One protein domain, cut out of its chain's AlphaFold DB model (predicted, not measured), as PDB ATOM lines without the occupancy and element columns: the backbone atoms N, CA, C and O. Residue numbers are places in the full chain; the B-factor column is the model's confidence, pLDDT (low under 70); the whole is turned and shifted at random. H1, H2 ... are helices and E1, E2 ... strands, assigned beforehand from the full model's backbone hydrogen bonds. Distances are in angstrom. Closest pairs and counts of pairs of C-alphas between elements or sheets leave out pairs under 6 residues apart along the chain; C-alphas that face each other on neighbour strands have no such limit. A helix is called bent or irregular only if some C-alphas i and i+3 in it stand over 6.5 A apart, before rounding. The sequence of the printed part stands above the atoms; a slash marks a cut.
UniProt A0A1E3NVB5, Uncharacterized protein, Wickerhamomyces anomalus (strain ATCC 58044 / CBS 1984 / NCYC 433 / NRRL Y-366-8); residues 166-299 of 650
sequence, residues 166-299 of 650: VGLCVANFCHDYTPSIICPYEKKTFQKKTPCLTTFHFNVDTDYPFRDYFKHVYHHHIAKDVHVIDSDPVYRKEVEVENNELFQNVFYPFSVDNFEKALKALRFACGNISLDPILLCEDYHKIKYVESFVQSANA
ATOM      1  N   VAL A 166     166.560 174.737 311.964       91.12
ATOM      2  CA  VAL A 166     167.855 175.146 311.385       91.12
ATOM      3  C   VAL A 166     167.610 175.951 310.112       91.12
ATOM      4  O   VAL A 166     166.873 175.508 309.227       91.12
ATOM      5  N   GLY A 167     168.194 177.145 310.029       91.44
ATOM      6  CA  GLY A 167     167.894 178.104 308.969       91.44
ATOM      7  C   GLY A 167     168.627 179.433 309.131       91.44
ATOM      8  O   GLY A 167     169.622 179.519 309.849       91.44
ATOM      9  N   LEU A 168     168.123 180.476 308.473       91.00
ATOM     10  CA  LEU A 168     168.607 181.854 308.581       91.00
ATOM     11  C   LEU A 168     167.611 182.685 309.397       91.00
ATOM     12  O   LEU A 168     166.433 182.745 309.044       91.00
ATOM     13  N   CYS A 169     168.087 183.363 310.438       89.94
ATOM     14  CA  CYS A 169     167.378 184.493 311.040       89.94
ATOM     15  C   CYS A 169     167.692 185.756 310.230       89.94
ATOM     16  O   CYS A 169     168.842 185.953 309.824       89.94
ATOM     17  N   VAL A 170     166.693 186.607 310.005       88.19
ATOM     18  CA  VAL A 170     166.841 187.878 309.283       88.19
ATOM     19  C   VAL A 170     166.022 188.948 309.990       88.19
ATOM     20  O   VAL A 170     164.794 188.914 309.948       88.19
ATOM     21  N   ALA A 171     166.690 189.935 310.584       82.12
ATOM     22  CA  ALA A 171     166.027 191.175 310.968       82.12
ATOM     23  C   ALA A 171     165.819 192.036 309.709       82.12
ATOM     24  O   ALA A 171     166.778 192.335 308.990       82.12
ATOM     25  N   ASN A 172     164.568 192.418 309.430       69.56
ATOM     26  CA  ASN A 172     164.135 192.915 308.114       69.56
ATOM     27  C   ASN A 172     164.852 194.180 307.591       69.56
ATOM     28  O   ASN A 172     164.746 194.471 306.402       69.56
ATOM     29  N   PHE A 173     165.575 194.924 308.433       68.50
ATOM     30  CA  PHE A 173     166.266 196.164 308.053       68.50
ATOM     31  C   PHE A 173     167.675 195.963 307.476       68.50
ATOM     32  O   PHE A 173     168.108 196.762 306.650       68.50
ATOM     33  N   CYS A 174     168.409 194.933 307.916       61.69
ATOM     34  CA  CYS A 174     169.856 194.848 307.670       61.69
ATOM     35  C   CYS A 174     170.236 193.906 306.517       61.69
ATOM     36  O   CYS A 174     171.349 193.965 306.006       61.69
ATOM     37  N   HIS A 175     169.331 193.000 306.123       69.81
ATOM     38  CA  HIS A 175     169.643 191.828 305.288       69.81
ATOM     39  C   HIS A 175     170.784 190.942 305.844       69.81
ATOM     40  O   HIS A 175     171.368 190.146 305.109       69.81
ATOM     41  N   ASP A 176     171.074 191.024 307.147       77.69
ATOM     42  CA  ASP A 176     172.068 190.185 307.823       77.69
ATOM     43  C   ASP A 176     171.507 188.782 308.090       77.69
ATOM     44  O   ASP A 176     171.059 188.441 309.189       77.69
ATOM     45  N   TYR A 177     171.536 187.956 307.042       83.69
ATOM     46  CA  TYR A 177     171.235 186.527 307.096       83.69
ATOM     47  C   TYR A 177     172.173 185.821 308.079       83.69
ATOM     48  O   TYR A 177     173.298 185.459 307.729       83.69
ATOM     49  N   THR A 178     171.690 185.601 309.301       87.44
ATOM     50  CA  THR A 178     172.442 184.972 310.390       87.44
ATOM     51  C   THR A 178     172.038 183.501 310.492       87.44
ATOM     52  O   THR A 178     170.942 183.210 310.992       87.44
ATOM     53  N   PRO A 179     172.870 182.542 310.036       87.88
ATOM     54  CA  PRO A 179     172.552 181.129 310.178       87.88
ATOM     55  C   PRO A 179     172.435 180.780 311.658       87.88
ATOM     56  O   PRO A 179     173.250 181.219 312.474       87.88
ATOM     57  N   SER A 180     171.381 180.047 312.007       90.62
ATOM     58  CA  SER A 180     170.941 179.861 313.388       90.62
ATOM     59  C   SER A 180     170.272 178.503 313.600       90.62
ATOM     60  O   SER A 180     169.538 178.010 312.739       90.62
ATOM     61  N   ILE A 181     170.510 177.925 314.775       92.06
ATOM     62  CA  ILE A 181     169.773 176.786 315.334       92.06
ATOM     63  C   ILE A 181     168.836 177.326 316.418       92.06
ATOM     64  O   ILE A 181     169.270 178.162 317.208       92.06
ATOM     65  N   ILE A 182     167.583 176.868 316.481       93.12
ATOM     66  CA  ILE A 182     166.607 177.298 317.498       93.12
ATOM     67  C   ILE A 182     166.059 176.084 318.262       93.12
ATOM     68  O   ILE A 182     165.657 175.086 317.658       93.12
ATOM     69  N   CYS A 183     166.029 176.173 319.596       92.75
ATOM     70  CA  CYS A 183     165.614 175.083 320.478       92.75
ATOM     71  C   CYS A 183     164.084 174.828 320.460       92.75
ATOM     72  O   CYS A 183     163.324 175.712 320.859       92.75
ATOM     73  N   PRO A 184     163.605 173.621 320.082       92.50
ATOM     74  CA  PRO A 184     162.181 173.300 319.905       92.50
ATOM     75  C   PRO A 184     161.493 172.753 321.173       92.50
ATOM     76  O   PRO A 184     160.420 172.161 321.093       92.50
ATOM     77  N   TYR A 185     162.121 172.873 322.344       90.88
ATOM     78  CA  TYR A 185     161.612 172.329 323.607       90.88
ATOM     79  C   TYR A 185     160.681 173.296 324.349       90.88
ATOM     80  O   TYR A 185     160.633 174.490 324.057       90.88
ATOM     81  N   GLU A 186     159.984 172.792 325.372       89.38
ATOM     82  CA  GLU A 186     159.381 173.645 326.397       89.38
ATOM     83  C   GLU A 186     160.431 174.150 327.401       89.38
ATOM     84  O   GLU A 186     161.294 173.406 327.872       89.38
ATOM     85  N   LYS A 187     160.309 175.415 327.804       85.75
ATOM     86  CA  LYS A 187     160.947 175.958 328.998       85.75
ATOM     87  C   LYS A 187     160.030 175.720 330.197       85.75
ATOM     88  O   LYS A 187     158.943 176.297 330.301       85.75
ATOM     89  N   LYS A 188     160.479 174.853 331.106       72.88
ATOM     90  CA  LYS A 188     159.743 174.434 332.308       72.88
ATOM     91  C   LYS A 188     159.804 175.515 333.388       72.88
ATOM     92  O   LYS A 188     160.624 175.457 334.298       72.88
ATOM     93  N   THR A 189     158.931 176.516 333.282       72.94
ATOM     94  CA  THR A 189     158.696 177.490 334.361       72.94
ATOM     95  C   THR A 189     157.562 177.012 335.271       72.94
ATOM     96  O   THR A 189     156.632 176.358 334.803       72.94
ATOM     97  N   PHE A 190     157.595 177.378 336.557       68.06
ATOM     98  CA  PHE A 190     156.596 176.962 337.557       68.06
ATOM     99  C   PHE A 190     155.139 177.360 337.246       68.06
ATOM    100  O   PHE A 190     154.231 176.855 337.900       68.06
ATOM    101  N   GLN A 191     154.907 178.286 336.310       70.81
ATOM    102  CA  GLN A 191     153.593 178.904 336.086       70.81
ATOM    103  C   GLN A 191     153.077 178.786 334.646       70.81
ATOM    104  O   GLN A 191     151.881 178.968 334.425       70.81
ATOM    105  N   LYS A 192     153.934 178.499 333.654       75.81
ATOM    106  CA  LYS A 192     153.505 178.393 332.251       75.81
ATOM    107  C   LYS A 192     154.439 177.516 331.411       75.81
ATOM    108  O   LYS A 192     155.656 177.720 331.410       75.81
ATOM    109  N   LYS A 193     153.851 176.611 330.615       81.56
ATOM    110  CA  LYS A 193     154.511 176.014 329.442       81.56
ATOM    111  C   LYS A 193     154.810 177.130 328.443       81.56
ATOM    112  O   LYS A 193     153.894 177.764 327.922       81.56
ATOM    113  N   THR A 194     156.087 177.401 328.212       85.75
ATOM    114  CA  THR A 194     156.544 178.412 327.248       85.75
ATOM    115  C   THR A 194     157.527 177.770 326.279       85.75
ATOM    116  O   THR A 194     158.231 176.844 326.682       85.75
ATOM    117  N   PRO A 195     157.582 178.201 325.012       89.31
ATOM    118  CA  PRO A 195     158.550 177.665 324.067       89.31
ATOM    119  C   PRO A 195     159.956 178.145 324.469       89.31
ATOM    120  O   PRO A 195     160.130 179.291 324.878       89.31
ATOM    121  N   CYS A 196     160.955 177.261 324.416       90.75
ATOM    122  CA  CYS A 196     162.306 177.552 324.897       90.75
ATOM    123  C   CYS A 196     163.054 178.514 323.973       90.75
ATOM    124  O   CYS A 196     163.495 179.571 324.417       90.75
ATOM    125  N   LEU A 197     163.152 178.156 322.690       91.75
ATOM    126  CA  LEU A 197     163.608 179.013 321.595       91.75
ATOM    127  C   LEU A 197     164.999 179.639 321.747       91.75
ATOM    128  O   LEU A 197     165.312 180.615 321.068       91.75
ATOM    129  N   THR A 198     165.854 179.063 322.589       92.44
ATOM    130  CA  THR A 198     167.273 179.415 322.657       92.44
ATOM    131  C   THR A 198     167.923 179.298 321.280       92.44
ATOM    132  O   THR A 198     167.690 178.321 320.563       92.44
ATOM    133  N   THR A 199     168.712 180.305 320.918       91.62
ATOM    134  CA  THR A 199     169.288 180.515 319.587       91.62
ATOM    135  C   THR A 199     170.796 180.294 319.613       91.62
ATOM    136  O   THR A 199     171.499 180.884 320.429       91.62
ATOM    137  N   PHE A 200     171.311 179.499 318.678       90.75
ATOM    138  CA  PHE A 200     172.741 179.223 318.527       90.75
ATOM    139  C   PHE A 200     173.170 179.666 317.133       90.75
ATOM    140  O   PHE A 200     172.822 179.037 316.130       90.75
ATOM    141  N   HIS A 201     173.869 180.798 317.064       89.25
ATOM    142  CA  HIS A 201     174.305 181.396 315.804       89.25
ATOM    143  C   HIS A 201     175.613 180.767 315.314       89.25
ATOM    144  O   HIS A 201     176.506 180.442 316.099       89.25
ATOM    145  N   PHE A 202     175.741 180.618 313.998       80.81
ATOM    146  CA  PHE A 202     176.930 180.053 313.365       80.81
ATOM    147  C   PHE A 202     177.984 181.163 313.217       80.81
ATOM    148  O   PHE A 202     178.017 181.860 312.203       80.81
ATOM    149  N   ASN A 203     178.827 181.352 314.236       76.62
ATOM    150  CA  ASN A 203     179.956 182.284 314.167       76.62
ATOM    151  C   ASN A 203     181.199 181.604 313.556       76.62
ATOM    152  O   ASN A 203     181.344 180.385 313.584       76.62
ATOM    153  N   VAL A 204     182.130 182.399 313.023       66.38
ATOM    154  CA  VAL A 204     183.422 181.933 312.483       66.38
ATOM    155  C   VAL A 204     184.356 181.397 313.579       66.38
ATOM    156  O   VAL A 204     185.244 180.589 313.284       66.38
ATOM    157  N   ASP A 205     184.135 181.869 314.814       61.47
ATOM    158  CA  ASP A 205     184.958 181.629 316.005       61.47
ATOM    159  C   ASP A 205     184.328 180.653 317.020       61.47
ATOM    160  O   ASP A 205     184.981 180.312 318.004       61.47
ATOM    161  N   THR A 206     183.073 180.214 316.832       59.44
ATOM    162  CA  THR A 206     182.468 179.160 317.670       59.44
ATOM    163  C   THR A 206     182.663 177.800 317.009       59.44
ATOM    164  O   THR A 206     182.409 177.650 315.817       59.44
ATOM    165  N   ASP A 207     183.130 176.800 317.768       60.88
ATOM    166  CA  ASP A 207     183.509 175.499 317.194       60.88
ATOM    167  C   ASP A 207     182.339 174.826 316.456       60.88
ATOM    168  O   ASP A 207     182.485 174.428 315.301       60.88
ATOM    169  N   TYR A 208     181.189 174.674 317.130       76.94
ATOM    170  CA  TYR A 208     180.004 173.971 316.627       76.94
ATOM    171  C   TYR A 208     178.718 174.490 317.304       76.94
ATOM    172  O   TYR A 208     178.434 174.067 318.426       76.94
ATOM    173  N   PRO A 209     177.851 175.271 316.626       82.75
ATOM    174  CA  PRO A 209     176.564 175.683 317.202       82.75
ATOM    175  C   PRO A 209     175.635 174.488 317.482       82.75
ATOM    176  O   PRO A 209     174.793 174.554 318.372       82.75
ATOM    177  N   PHE A 210     175.815 173.361 316.777       82.19
ATOM    178  CA  PHE A 210     175.146 172.099 317.111       82.19
ATOM    179  C   PHE A 210     175.584 171.557 318.478       82.19
ATOM    180  O   PHE A 210     174.729 171.124 319.243       82.19
ATOM    181  N   ARG A 211     176.881 171.609 318.824       82.12
ATOM    182  CA  ARG A 211     177.363 171.190 320.152       82.12
ATOM    183  C   ARG A 211     176.751 172.064 321.236       82.12
ATOM    184  O   ARG A 211     176.256 171.535 322.224       82.12
ATOM    185  N   ASP A 212     176.719 173.372 321.010       85.19
ATOM    186  CA  ASP A 212     176.148 174.325 321.959       85.19
ATOM    187  C   ASP A 212     174.631 174.087 322.139       85.19
ATOM    188  O   ASP A 212     174.148 174.042 323.269       85.19
ATOM    189  N   TYR A 213     173.902 173.776 321.056       87.56
ATOM    190  CA  TYR A 213     172.506 173.321 321.108       87.56
ATOM    191  C   TYR A 213     172.317 172.027 321.923       87.56
ATOM    192  O   TYR A 213     171.491 171.992 322.835       87.56
ATOM    193  N   PHE A 214     173.068 170.958 321.634       85.62
ATOM    194  CA  PHE A 214     172.936 169.685 322.361       85.62
ATOM    195  C   PHE A 214     173.338 169.818 323.838       85.62
ATOM    196  O   PHE A 214     172.689 169.232 324.708       85.62
ATOM    197  N   LYS A 215     174.350 170.641 324.139       84.25
ATOM    198  CA  LYS A 215     174.756 170.993 325.504       84.25
ATOM    199  C   LYS A 215     173.653 171.757 326.243       84.25
ATOM    200  O   LYS A 215     173.346 171.420 327.387       84.25
ATOM    201  N   HIS A 216     172.997 172.711 325.583       87.44
ATOM    202  CA  HIS A 216     171.828 173.399 326.130       87.44
ATOM    203  C   HIS A 216     170.658 172.433 326.383       87.44
ATOM    204  O   HIS A 216     170.099 172.433 327.477       87.44
ATOM    205  N   VAL A 217     170.318 171.554 325.431       86.75
ATOM    206  CA  VAL A 217     169.262 170.537 325.624       86.75
ATOM    207  C   VAL A 217     169.575 169.636 326.818       86.75
ATOM    208  O   VAL A 217     168.697 169.400 327.653       86.75
ATOM    209  N   TYR A 218     170.826 169.183 326.947       84.38
ATOM    210  CA  TYR A 218     171.254 168.400 328.099       84.38
ATOM    211  C   TYR A 218     171.054 169.170 329.414       84.38
ATOM    212  O   TYR A 218     170.395 168.651 330.313       84.38
ATOM    213  N   HIS A 219     171.542 170.409 329.529       83.25
ATOM    214  CA  HIS A 219     171.474 171.162 330.787       83.25
ATOM    215  C   HIS A 219     170.081 171.719 331.144       83.25
ATOM    216  O   HIS A 219     169.744 171.735 332.323       83.25
ATOM    217  N   HIS A 220     169.281 172.177 330.172       85.19
ATOM    218  CA  HIS A 220     168.019 172.899 330.422       85.19
ATOM    219  C   HIS A 220     166.757 172.030 330.262       85.19
ATOM    220  O   HIS A 220     165.674 172.436 330.700       85.19
ATOM    221  N   HIS A 221     166.847 170.853 329.625       85.19
ATOM    222  CA  HIS A 221     165.671 170.012 329.335       85.19
ATOM    223  C   HIS A 221     165.769 168.567 329.838       85.19
ATOM    224  O   HIS A 221     164.719 167.957 330.078       85.19
ATOM    225  N   ILE A 222     166.985 168.035 330.025       81.56
ATOM    226  CA  ILE A 222     167.234 166.640 330.428       81.56
ATOM    227  C   ILE A 222     167.758 166.549 331.871       81.56
ATOM    228  O   ILE A 222     167.154 165.862 332.699       81.56
ATOM    229  N   ALA A 223     168.855 167.241 332.188       77.56
ATOM    230  CA  ALA A 223     169.444 167.275 333.523       77.56
ATOM    231  C   ALA A 223     168.507 167.999 334.503       77.56
ATOM    232  O   ALA A 223     168.088 169.129 334.264       77.56
ATOM    233  N   LYS A 224     168.165 167.344 335.617       64.00
ATOM    234  CA  LYS A 224     167.144 167.840 336.558       64.00
ATOM    235  C   LYS A 224     167.684 168.817 337.605       64.00
ATOM    236  O   LYS A 224     166.898 169.537 338.211       64.00
ATOM    237  N   ASP A 225     169.001 168.835 337.802       56.12
ATOM    238  CA  ASP A 225     169.633 169.353 339.023       56.12
ATOM    239  C   ASP A 225     170.473 170.627 338.815       56.12
ATOM    240  O   ASP A 225     171.192 171.048 339.721       56.12
ATOM    241  N   VAL A 226     170.415 171.257 337.633       57.41
ATOM    242  CA  VAL A 226     171.219 172.454 337.330       57.41
ATOM    243  C   VAL A 226     170.341 173.698 337.230       57.41
ATOM    244  O   VAL A 226     169.641 173.914 336.244       57.41
ATOM    245  N   HIS A 227     170.446 174.581 338.226       56.94
ATOM    246  CA  HIS A 227     169.997 175.971 338.111       56.94
ATOM    247  C   HIS A 227     170.945 176.758 337.190       56.94
ATOM    248  O   HIS A 227     171.728 177.590 337.652       56.94
ATOM    249  N   VAL A 228     170.907 176.479 335.882       60.16
ATOM    250  CA  VAL A 228     171.600 177.320 334.900       60.16
ATOM    251  C   VAL A 228     170.933 178.692 334.899       60.16
ATOM    252  O   VAL A 228     169.711 178.804 334.807       60.16
ATOM    253  N   ILE A 229     171.737 179.745 335.012       57.31
ATOM    254  CA  ILE A 229     171.262 181.111 334.805       57.31
ATOM    255  C   ILE A 229     171.084 181.277 333.295       57.31
ATOM    256  O   ILE A 229     172.066 181.195 332.565       57.31
ATOM    257  N   ASP A 230     169.851 181.488 332.833       58.66
ATOM    258  CA  ASP A 230     169.534 181.655 331.408       58.66
ATOM    259  C   ASP A 230     170.172 182.939 330.834       58.66
ATOM    260  O   ASP A 230     169.538 183.995 330.769       58.66
ATOM    261  N   SER A 231     171.440 182.856 330.429       65.25
ATOM    262  CA  SER A 231     172.161 183.902 329.693       65.25
ATOM    263  C   SER A 231     172.063 183.759 328.174       65.25
ATOM    264  O   SER A 231     172.419 184.688 327.451       65.25
ATOM    265  N   ASP A 232     171.623 182.597 327.692       75.81
ATOM    266  CA  ASP A 232     171.611 182.271 326.270       75.81
ATOM    267  C   ASP A 232     170.578 183.134 325.514       75.81
ATOM    268  O   ASP A 232     169.475 183.375 326.021       75.81
ATOM    269  N   PRO A 233     170.888 183.610 324.293       79.25
ATOM    270  CA  PRO A 233     169.973 184.460 323.542       79.25
ATOM    271  C   PRO A 233     168.752 183.655 323.088       79.25
ATOM    272  O   PRO A 233     168.882 182.640 322.407       79.25
ATOM    273  N   VAL A 234     167.550 184.120 323.426       85.31
ATOM    274  CA  VAL A 234     166.275 183.505 323.015       85.31
ATOM    275  C   VAL A 234     165.731 184.210 321.774       85.31
ATOM    276  O   VAL A 234     165.693 185.443 321.742       85.31
ATOM    277  N   TYR A 235     165.267 183.445 320.782       84.19
ATOM    278  CA  TYR A 235     164.661 183.976 319.564       84.19
ATOM    279  C   TYR A 235     163.443 184.843 319.893       84.19
ATOM    280  O   TYR A 235     162.528 184.429 320.610       84.19
ATOM    281  N   ARG A 236     163.398 186.039 319.304       86.00
ATOM    282  CA  ARG A 236     162.260 186.958 319.385       86.00
ATOM    283  C   ARG A 236     161.756 187.281 317.985       86.00
ATOM    284  O   ARG A 236     162.558 187.435 317.066       86.00
ATOM    285  N   LYS A 237     160.434 187.430 317.859       85.56
ATOM    286  CA  LYS A 237     159.740 187.912 316.651       85.56
ATOM    287  C   LYS A 237     160.153 189.339 316.291       85.56
ATOM    288  O   LYS A 237     160.138 189.709 315.125       85.56
ATOM    289  N   GLU A 238     160.534 190.112 317.303       87.12
ATOM    290  CA  GLU A 238     160.971 191.498 317.210       87.12
ATOM    291  C   GLU A 238     162.327 191.643 317.907       87.12
ATOM    292  O   GLU A 238     162.519 191.170 319.032       87.12
ATOM    293  N   VAL A 239     163.273 192.281 317.221       85.88
ATOM    294  CA  VAL A 239     164.619 192.576 317.715       85.88
ATOM    295  C   VAL A 239     164.764 194.088 317.823       85.88
ATOM    296  O   VAL A 239     164.514 194.811 316.862       85.88
ATOM    297  N   GLU A 240     165.150 194.551 319.008       83.69
ATOM    298  CA  GLU A 240     165.446 195.956 319.284       83.69
ATOM    299  C   GLU A 240     166.865 196.290 318.808       83.69
ATOM    300  O   GLU A 240     167.811 195.544 319.075       83.69
ATOM    301  N   VAL A 241     167.006 197.401 318.087       81.12
ATOM    302  CA  VAL A 241     168.271 197.869 317.495       81.12
ATOM    303  C   VAL A 241     168.687 199.193 318.150       81.12
ATOM    304  O   VAL A 241     167.934 199.788 318.925       81.12
ATOM    305  N   GLU A 242     169.906 199.664 317.877       77.38
ATOM    306  CA  GLU A 242     170.320 201.025 318.229       77.38
ATOM    307  C   GLU A 242     169.233 202.038 317.806       77.38
ATOM    308  O   GLU A 242     168.742 201.990 316.679       77.38
ATOM    309  N   ASN A 243     168.865 202.944 318.725       83.12
ATOM    310  CA  ASN A 243     167.696 203.851 318.691       83.12
ATOM    311  C   ASN A 243     166.335 203.281 319.162       83.12
ATOM    312  O   ASN A 243     165.334 203.985 319.043       83.12
ATOM    313  N   ASN A 244     166.284 202.079 319.756       80.81
ATOM    314  CA  ASN A 244     165.058 201.451 320.293       80.81
ATOM    315  C   ASN A 244     163.985 201.133 319.225       80.81
ATOM    316  O   ASN A 244     162.812 200.931 319.545       80.81
ATOM    317  N   GLU A 245     164.374 201.070 317.952       84.88
ATOM    318  CA  GLU A 245     163.492 200.640 316.868       84.88
ATOM    319  C   GLU A 245     163.339 199.108 316.901       84.88
ATOM    320  O   GLU A 245     164.326 198.369 316.980       84.88
ATOM    321  N   LEU A 246     162.088 198.631 316.881       85.62
ATOM    322  CA  LEU A 246     161.743 197.209 316.887       85.62
ATOM    323  C   LEU A 246     161.593 196.701 315.455       85.62
ATOM    324  O   LEU A 246     160.702 197.131 314.721       85.62
ATOM    325  N   PHE A 247     162.428 195.737 315.074       84.06
ATOM    326  CA  PHE A 247     162.401 195.141 313.745       84.06
ATOM    327  C   PHE A 247     161.925 193.699 313.776       84.06
ATOM    328  O   PHE A 247     162.430 192.869 314.533       84.06
ATOM    329  N   GLN A 248     160.987 193.394 312.884       88.00
ATOM    330  CA  GLN A 248     160.519 192.038 312.650       88.00
ATOM    331  C   GLN A 248     161.683 191.134 312.204       88.00
ATOM    332  O   GLN A 248     162.445 191.468 311.290       88.00
ATOM    333  N   ASN A 249     161.798 189.990 312.871       88.19
ATOM    334  CA  ASN A 249     162.802 188.958 312.671       88.19
ATOM    335  C   ASN A 249     162.124 187.719 312.070       88.19
ATOM    336  O   ASN A 249     161.225 187.129 312.682       88.19
ATOM    337  N   VAL A 250     162.538 187.358 310.858       89.88
ATOM    338  CA  VAL A 250     161.938 186.304 310.034       89.88
ATOM    339  C   VAL A 250     162.887 185.111 309.951       89.88
ATOM    340  O   VAL A 250     164.084 185.277 309.701       89.88
ATOM    341  N   PHE A 251     162.348 183.902 310.111       91.50
ATOM    342  CA  PHE A 251     163.100 182.657 310.011       91.50
ATOM    343  C   PHE A 251     162.894 181.960 308.657       91.50
ATOM    344  O   PHE A 251     161.767 181.701 308.227       91.50
ATOM    345  N   TYR A 252     164.004 181.615 308.004       90.94
ATOM    346  CA  TYR A 252     164.059 180.923 306.715       90.94
ATOM    347  C   TYR A 252     164.684 179.531 306.912       90.94
ATOM    348  O   TYR A 252     165.912 179.441 306.998       90.94
ATOM    349  N   PRO A 253     163.900 178.444 307.020       90.62
ATOM    350  CA  PRO A 253     164.441 177.107 307.260       90.62
ATOM    351  C   PRO A 253     165.263 176.583 306.072       90.62
ATOM    352  O   PRO A 253     164.911 176.809 304.916       90.62
ATOM    353  N   PHE A 254     166.320 175.813 306.354       86.94
ATOM    354  CA  PHE A 254     167.112 175.122 305.320       86.94
ATOM    355  C   PHE A 254     166.420 173.875 304.744       86.94
ATOM    356  O   PHE A 254     166.827 173.380 303.697       86.94
ATOM    357  N   SER A 255     165.409 173.341 305.434       85.56
ATOM    358  CA  SER A 255     164.616 172.181 305.016       85.56
ATOM    359  C   SER A 255     163.219 172.286 305.623       85.56
ATOM    360  O   SER A 255     163.086 172.475 306.836       85.56
ATOM    361  N   VAL A 256     162.188 172.151 304.784       84.25
ATOM    362  CA  VAL A 256     160.781 172.216 305.213       84.25
ATOM    363  C   VAL A 256     160.449 171.031 306.122       84.25
ATOM    364  O   VAL A 256     159.994 171.235 307.243       84.25
ATOM    365  N   ASP A 257     160.800 169.808 305.719       85.06
ATOM    366  CA  ASP A 257     160.573 168.577 306.484       85.06
ATOM    367  C   ASP A 257     161.131 168.646 307.913       85.06
ATOM    368  O   ASP A 257     160.525 168.148 308.861       85.06
ATOM    369  N   ASN A 258     162.323 169.227 308.085       84.56
ATOM    370  CA  ASN A 258     162.953 169.343 309.399       84.56
ATOM    371  C   ASN A 258     162.344 170.481 310.224       84.56
ATOM    372  O   ASN A 258     162.195 170.325 311.436       84.56
ATOM    373  N   PHE A 259     161.920 171.573 309.579       88.88
ATOM    374  CA  PHE A 259     161.120 172.611 310.225       88.88
ATOM    375  C   PHE A 259     159.789 172.046 310.740       88.88
ATOM    376  O   PHE A 259     159.470 172.246 311.906       88.88
ATOM    377  N   GLU A 260     159.051 171.271 309.939       88.00
ATOM    378  CA  GLU A 260     157.783 170.653 310.353       88.00
ATOM    379  C   GLU A 260     157.952 169.656 311.510       88.00
ATOM    380  O   GLU A 260     157.141 169.646 312.439       88.00
ATOM    381  N   LYS A 261     159.029 168.855 311.514       88.38
ATOM    382  CA  LYS A 261     159.359 167.952 312.635       88.38
ATOM    383  C   LYS A 261     159.642 168.734 313.923       88.38
ATOM    384  O   LYS A 261     159.078 168.399 314.966       88.38
ATOM    385  N   ALA A 262     160.444 169.797 313.843       89.94
ATOM    386  CA  ALA A 262     160.716 170.699 314.965       89.94
ATOM    387  C   ALA A 262     159.433 171.395 315.469       89.94
ATOM    388  O   ALA A 262     159.193 171.490 316.673       89.94
ATOM    389  N   LEU A 263     158.557 171.805 314.547       89.31
ATOM    390  CA  LEU A 263     157.268 172.441 314.831       89.31
ATOM    391  C   LEU A 263     156.294 171.487 315.535       89.31
ATOM    392  O   LEU A 263     155.621 171.877 316.490       89.31
ATOM    393  N   LYS A 264     156.239 170.226 315.091       89.19
ATOM    394  CA  LYS A 264     155.442 169.161 315.715       89.19
ATOM    395  C   LYS A 264     155.944 168.850 317.126       89.19
ATOM    396  O   LYS A 264     155.124 168.717 318.031       89.19
ATOM    397  N   ALA A 265     157.261 168.796 317.328       88.69
ATOM    398  CA  ALA A 265     157.861 168.627 318.650       88.69
ATOM    399  C   ALA A 265     157.523 169.794 319.597       88.69
ATOM    400  O   ALA A 265     157.095 169.562 320.729       88.69
ATOM    401  N   LEU A 266     157.628 171.039 319.117       88.88
ATOM    402  CA  LEU A 266     157.305 172.233 319.903       88.88
ATOM    403  C   LEU A 266     155.820 172.279 320.297       88.88
ATOM    404  O   LEU A 266     155.505 172.517 321.465       88.88
ATOM    405  N   ARG A 267     154.914 171.990 319.351       88.56
ATOM    406  CA  ARG A 267     153.463 171.872 319.595       88.56
ATOM    407  C   ARG A 267     153.124 170.736 320.561       88.56
ATOM    408  O   ARG A 267     152.259 170.908 321.408       88.56
ATOM    409  N   PHE A 268     153.813 169.597 320.489       88.25
ATOM    410  CA  PHE A 268     153.616 168.503 321.445       88.25
ATOM    411  C   PHE A 268     154.077 168.883 322.862       88.25
ATOM    412  O   PHE A 268     153.381 168.608 323.836       88.25
ATOM    413  N   ALA A 269     155.221 169.563 322.989       84.94
ATOM    414  CA  ALA A 269     155.742 169.998 324.281       84.94
ATOM    415  C   ALA A 269     154.876 171.101 324.918       84.94
ATOM    416  O   ALA A 269     154.482 170.994 326.080       84.94
ATOM    417  N   CYS A 270     154.562 172.157 324.164       87.06
ATOM    418  CA  CYS A 270     153.885 173.349 324.682       87.06
ATOM    419  C   CYS A 270     152.348 173.285 324.607       87.06
ATOM    420  O   CYS A 270     151.685 174.033 325.325       87.06
ATOM    421  N   GLY A 271     151.783 172.407 323.774       84.56
ATOM    422  CA  GLY A 271     150.376 172.423 323.361       84.56
ATOM    423  C   GLY A 271     150.139 173.307 322.128       84.56
ATOM    424  O   GLY A 271     151.080 173.834 321.529       84.56
ATOM    425  N   ASN A 272     148.866 173.519 321.775       77.06
ATOM    426  CA  ASN A 272     148.428 174.378 320.661       77.06
ATOM    427  C   ASN A 272     148.571 175.889 320.970       77.06
ATOM    428  O   ASN A 272     147.659 176.675 320.727       77.06
ATOM    429  N   ILE A 273     149.708 176.304 321.532       67.44
ATOM    430  CA  ILE A 273     150.075 177.722 321.653       67.44
ATOM    431  C   ILE A 273     150.326 178.274 320.238       67.44
ATOM    432  O   ILE A 273     150.759 177.526 319.355       67.44
ATOM    433  N   SER A 274     150.074 179.573 320.018       68.88
ATOM    434  CA  SER A 274     150.521 180.242 318.787       68.88
ATOM    435  C   SER A 274     152.006 179.966 318.543       68.88
ATOM    436  O   SER A 274     152.799 179.859 319.479       68.88
ATOM    437  N   LEU A 275     152.377 179.870 317.269       65.00
ATOM    438  CA  LEU A 275     153.771 179.728 316.866       65.00
ATOM    439  C   LEU A 275     154.573 181.019 317.069       65.00
ATOM    440  O   LEU A 275     155.799 180.964 317.027       65.00
ATOM    441  N   ASP A 276     153.908 182.144 317.362       64.31
ATOM    442  CA  ASP A 276     154.551 183.330 317.926       64.31
ATOM    443  C   ASP A 276     155.425 182.931 319.132       64.31
ATOM    444  O   ASP A 276     154.903 182.429 320.131       64.31
ATOM    445  N   PRO A 277     156.752 183.154 319.082       68.81
ATOM    446  CA  PRO A 277     157.424 184.167 318.269       68.81
ATOM    447  C   PRO A 277     158.096 183.705 316.956       68.81
ATOM    448  O   PRO A 277     158.642 184.569 316.274       68.81
ATOM    449  N   ILE A 278     158.115 182.418 316.577       80.38
ATOM    450  CA  ILE A 278     158.739 181.986 315.308       80.38
ATOM    451  C   ILE A 278     157.864 182.403 314.117       80.38
ATOM    452  O   ILE A 278     156.962 181.684 313.689       80.38
ATOM    453  N   LEU A 279     158.193 183.555 313.541       79.56
ATOM    454  CA  LEU A 279     157.676 183.985 312.251       79.56
ATOM    455  C   LEU A 279     158.433 183.272 311.121       79.56
ATOM    456  O   LEU A 279     159.575 183.614 310.809       79.56
ATOM    457  N   LEU A 280     157.790 182.274 310.516       78.75
ATOM    458  CA  LEU A 280     158.248 181.649 309.275       78.75
ATOM    459  C   LEU A 280     158.139 182.649 308.111       78.75
ATOM    460  O   LEU A 280     157.213 183.456 308.069       78.75
ATOM    461  N   CYS A 281     159.051 182.580 307.140       79.44
ATOM    462  CA  CYS A 281     158.874 183.313 305.891       79.44
ATOM    463  C   CYS A 281     157.705 182.749 305.061       79.44
ATOM    464  O   CYS A 281     157.723 181.586 304.671       79.44
ATOM    465  N   GLU A 282     156.727 183.589 304.726       81.31
ATOM    466  CA  GLU A 282     155.596 183.224 303.855       81.31
ATOM    467  C   GLU A 282     156.007 183.077 302.373       81.31
ATOM    468  O   GLU A 282     155.310 182.450 301.576       81.31
ATOM    469  N   ASP A 283     157.170 183.617 301.990       84.06
ATOM    470  CA  ASP A 283     157.710 183.520 300.634       84.06
ATOM    471  C   ASP A 283     158.360 182.145 300.388       84.06
ATOM    472  O   ASP A 283     159.553 181.911 300.624       84.06
ATOM    473  N   TYR A 284     157.548 181.235 299.854       82.06
ATOM    474  CA  TYR A 284     157.955 179.892 299.441       82.06
ATOM    475  C   TYR A 284     159.131 179.886 298.445       82.06
ATOM    476  O   TYR A 284     159.967 178.980 298.495       82.06
ATOM    477  N   HIS A 285     159.255 180.896 297.574       84.12
ATOM    478  CA  HIS A 285     160.375 180.983 296.634       84.12
ATOM    479  C   HIS A 285     161.685 181.322 297.351       84.12
ATOM    480  O   HIS A 285     162.715 180.733 297.018       84.12
ATOM    481  N   LYS A 286     161.664 182.186 298.375       83.25
ATOM    482  CA  LYS A 286     162.838 182.426 299.233       83.25
ATOM    483  C   LYS A 286     163.228 181.172 300.022       83.25
ATOM    484  O   LYS A 286     164.417 180.866 300.084       83.25
ATOM    485  N   ILE A 287     162.266 180.411 300.557       81.75
ATOM    486  CA  ILE A 287     162.555 179.129 301.231       81.75
ATOM    487  C   ILE A 287     163.193 178.132 300.252       81.75
ATOM    488  O   ILE A 287     164.258 177.591 300.541       81.75
ATOM    489  N   LYS A 288     162.607 177.926 299.064       81.75
ATOM    490  CA  LYS A 288     163.154 176.995 298.060       81.75
ATOM    491  C   LYS A 288     164.496 177.450 297.481       81.75
ATOM    492  O   LYS A 288     165.342 176.606 297.186       81.75
ATOM    493  N   TYR A 289     164.739 178.756 297.363       80.81
ATOM    494  CA  TYR A 289     166.059 179.295 297.028       80.81
ATOM    495  C   TYR A 289     167.097 178.944 298.105       80.81
ATOM    496  O   TYR A 289     168.161 178.420 297.785       80.81
ATOM    497  N   VAL A 290     166.772 179.165 299.382       78.38
ATOM    498  CA  VAL A 290     167.651 178.840 300.517       78.38
ATOM    499  C   VAL A 290     167.935 177.332 300.596       78.38
ATOM    500  O   VAL A 290     169.095 176.936 300.689       78.38
ATOM    501  N   GLU A 291     166.913 176.484 300.476       76.00
ATOM    502  CA  GLU A 291     167.060 175.021 300.471       76.00
ATOM    503  C   GLU A 291     167.924 174.523 299.296       76.00
ATOM    504  O   GLU A 291     168.882 173.772 299.499       76.00
ATOM    505  N   SER A 292     167.643 174.973 298.068       75.75
ATOM    506  CA  SER A 292     168.415 174.567 296.882       75.75
ATOM    507  C   SER A 292     169.859 175.083 296.903       75.75
ATOM    508  O   SER A 292     170.766 174.365 296.477       75.75
ATOM    509  N   PHE A 293     170.109 176.270 297.467       72.94
ATOM    510  CA  PHE A 293     171.462 176.780 297.697       72.94
ATOM    511  C   PHE A 293     172.264 175.840 298.611       72.94
ATOM    512  O   PHE A 293     173.365 175.428 298.239       72.94
ATOM    513  N   VAL A 294     171.695 175.425 299.751       70.12
ATOM    514  CA  VAL A 294     172.340 174.481 300.685       70.12
ATOM    515  C   VAL A 294     172.589 173.119 300.028       70.12
ATOM    516  O   VAL A 294     173.687 172.569 300.143       70.12
ATOM    517  N   GLN A 295     171.623 172.592 299.269       73.81
ATOM    518  CA  GLN A 295     171.806 171.347 298.511       73.81
ATOM    519  C   GLN A 295     172.940 171.467 297.474       73.81
ATOM    520  O   GLN A 295     173.757 170.555 297.345       73.81
ATOM    521  N   SER A 296     173.048 172.608 296.783       72.06
ATOM    522  CA  SER A 296     174.104 172.863 295.789       72.06
ATOM    523  C   SER A 296     175.508 173.023 296.390       72.06
ATOM    524  O   SER A 296     176.495 172.754 295.708       72.06
ATOM    525  N   ALA A 297     175.611 173.438 297.656       62.78
ATOM    526  CA  ALA A 297     176.882 173.553 298.368       62.78
ATOM    527  C   ALA A 297     177.394 172.168 298.819       62.78
ATOM    528  O   ALA A 297     178.535 171.804 298.523       62.78
ATOM    529  N   ASN A 298     176.496 171.339 299.367       54.34
ATOM    530  CA  ASN A 298     176.765 169.938 299.717       54.34
ATOM    531  C   ASN A 298     177.076 169.053 298.495       54.34
ATOM    532  O   ASN A 298     177.776 168.045 298.624       54.34
ATOM    533  N   ALA A 299     176.623 169.443 297.297       54.22
ATOM    534  CA  ALA A 299     176.980 168.832 296.013       54.22
ATOM    535  C   ALA A 299     178.435 169.138 295.583       54.22
ATOM    536  O   ALA A 299     178.707 169.584 294.465       54.22
TER     537      ALA A 299
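What this domain is: This is residues 166 to 299 of the 650 residues of an uncharacterized protein of Wickerhamomyces anomalus (strain ATCC 58044 / CBS 1984 / NCYC 433 / NRRL Y-366-8) (UniProt A0A1E3NVB5). The body is an antiparallel sheet of five strands, strongly twisted and curled like part of a barrel, with three helices round it that do not meet one another. H1 packs over the edge strand E5, H3 packs on E7, H2 only grazes the sheet with its residues 256 to 262, and the small hairpin of E3 and E4 packs on the later part of H2, with E3 also meeting H1. The printed part has 134 residues with seven named strands and three named helices, in the order E1 E2 E3 E4 E5 H1 E6 E7 H2 H3; the class is mixed, helices and strands. The large sheet runs E5 E2 E1 E7 E6. The whole is compact, with a radius of gyration of the C-alphas of 15.4 A and spans of 43 by 40 by 36 A.

Where its parts are: E1, residues 166 to 171, begins with C-alpha 166 at (167.855, 175.146, 311.385) and is 16.1 A long. E2 holds residues 178 to 182 and measures 12.0 A. Three short strands follow: E3, residues 186 to 188, E4, residues 193 to 195, and E5, residues 199 to 201. H1, residues 209 to 222, is 18.5 A long; it is neither bent nor irregular, but only just: C-alphas 219 and 222 are 6.2 A apart. E6 is residues 238 to 240, and E7, residues 246 to 253, is the longest strand at 22.5 A. H2, residues 256 to 270, measures 20.7 A, and H3, residues 284 to 298, measures 21.3 A and ends with C-alpha 298 at (176.765, 169.938, 299.717).

How they stand to each other: In the hairpin of E1 and E2, N 169 and O 178 are 2.9 A apart, within hydrogen-bond range. E7 is staggered: its residues 249 to 253 pair with E1, N 168 to O 252 at 2.9 A, and its residues 246 to 248 with E6, N 239 to O 247 at 2.9 A. E5 pairs with E2, N 200 to O 181 at 2.8 A, and E3 with E4, N 187 to O 194 at 2.8 A. H1 is on the large sheet at a height of 8.0 A, over E5 and along the strands, at 11 degrees to E5 on the local plane. H3 touches E7, the closest C-alphas being those of Tyr 252 and Ile 287, 6.0 A apart. H2 touches E4, closest at the C-alphas of Lys 193 and Cys 270, 5.5 A apart. H1 and H2 are apart. In H1, H2 and H3 every O i to N i+4 pair is within hydrogen-bond range.

The domain as a whole: The two C-alphas farthest apart, those of Gln 191 and Ala 299, are 47.5 A apart. The printed part has no cut. The long links are H1 to E6, residues 223 to 237, and H2 to H3, residues 271 to 283. The mean pLDDT of the printed part is 80.4; 25 residues are under 70, among them residues 224 to 231 and 273 to 277.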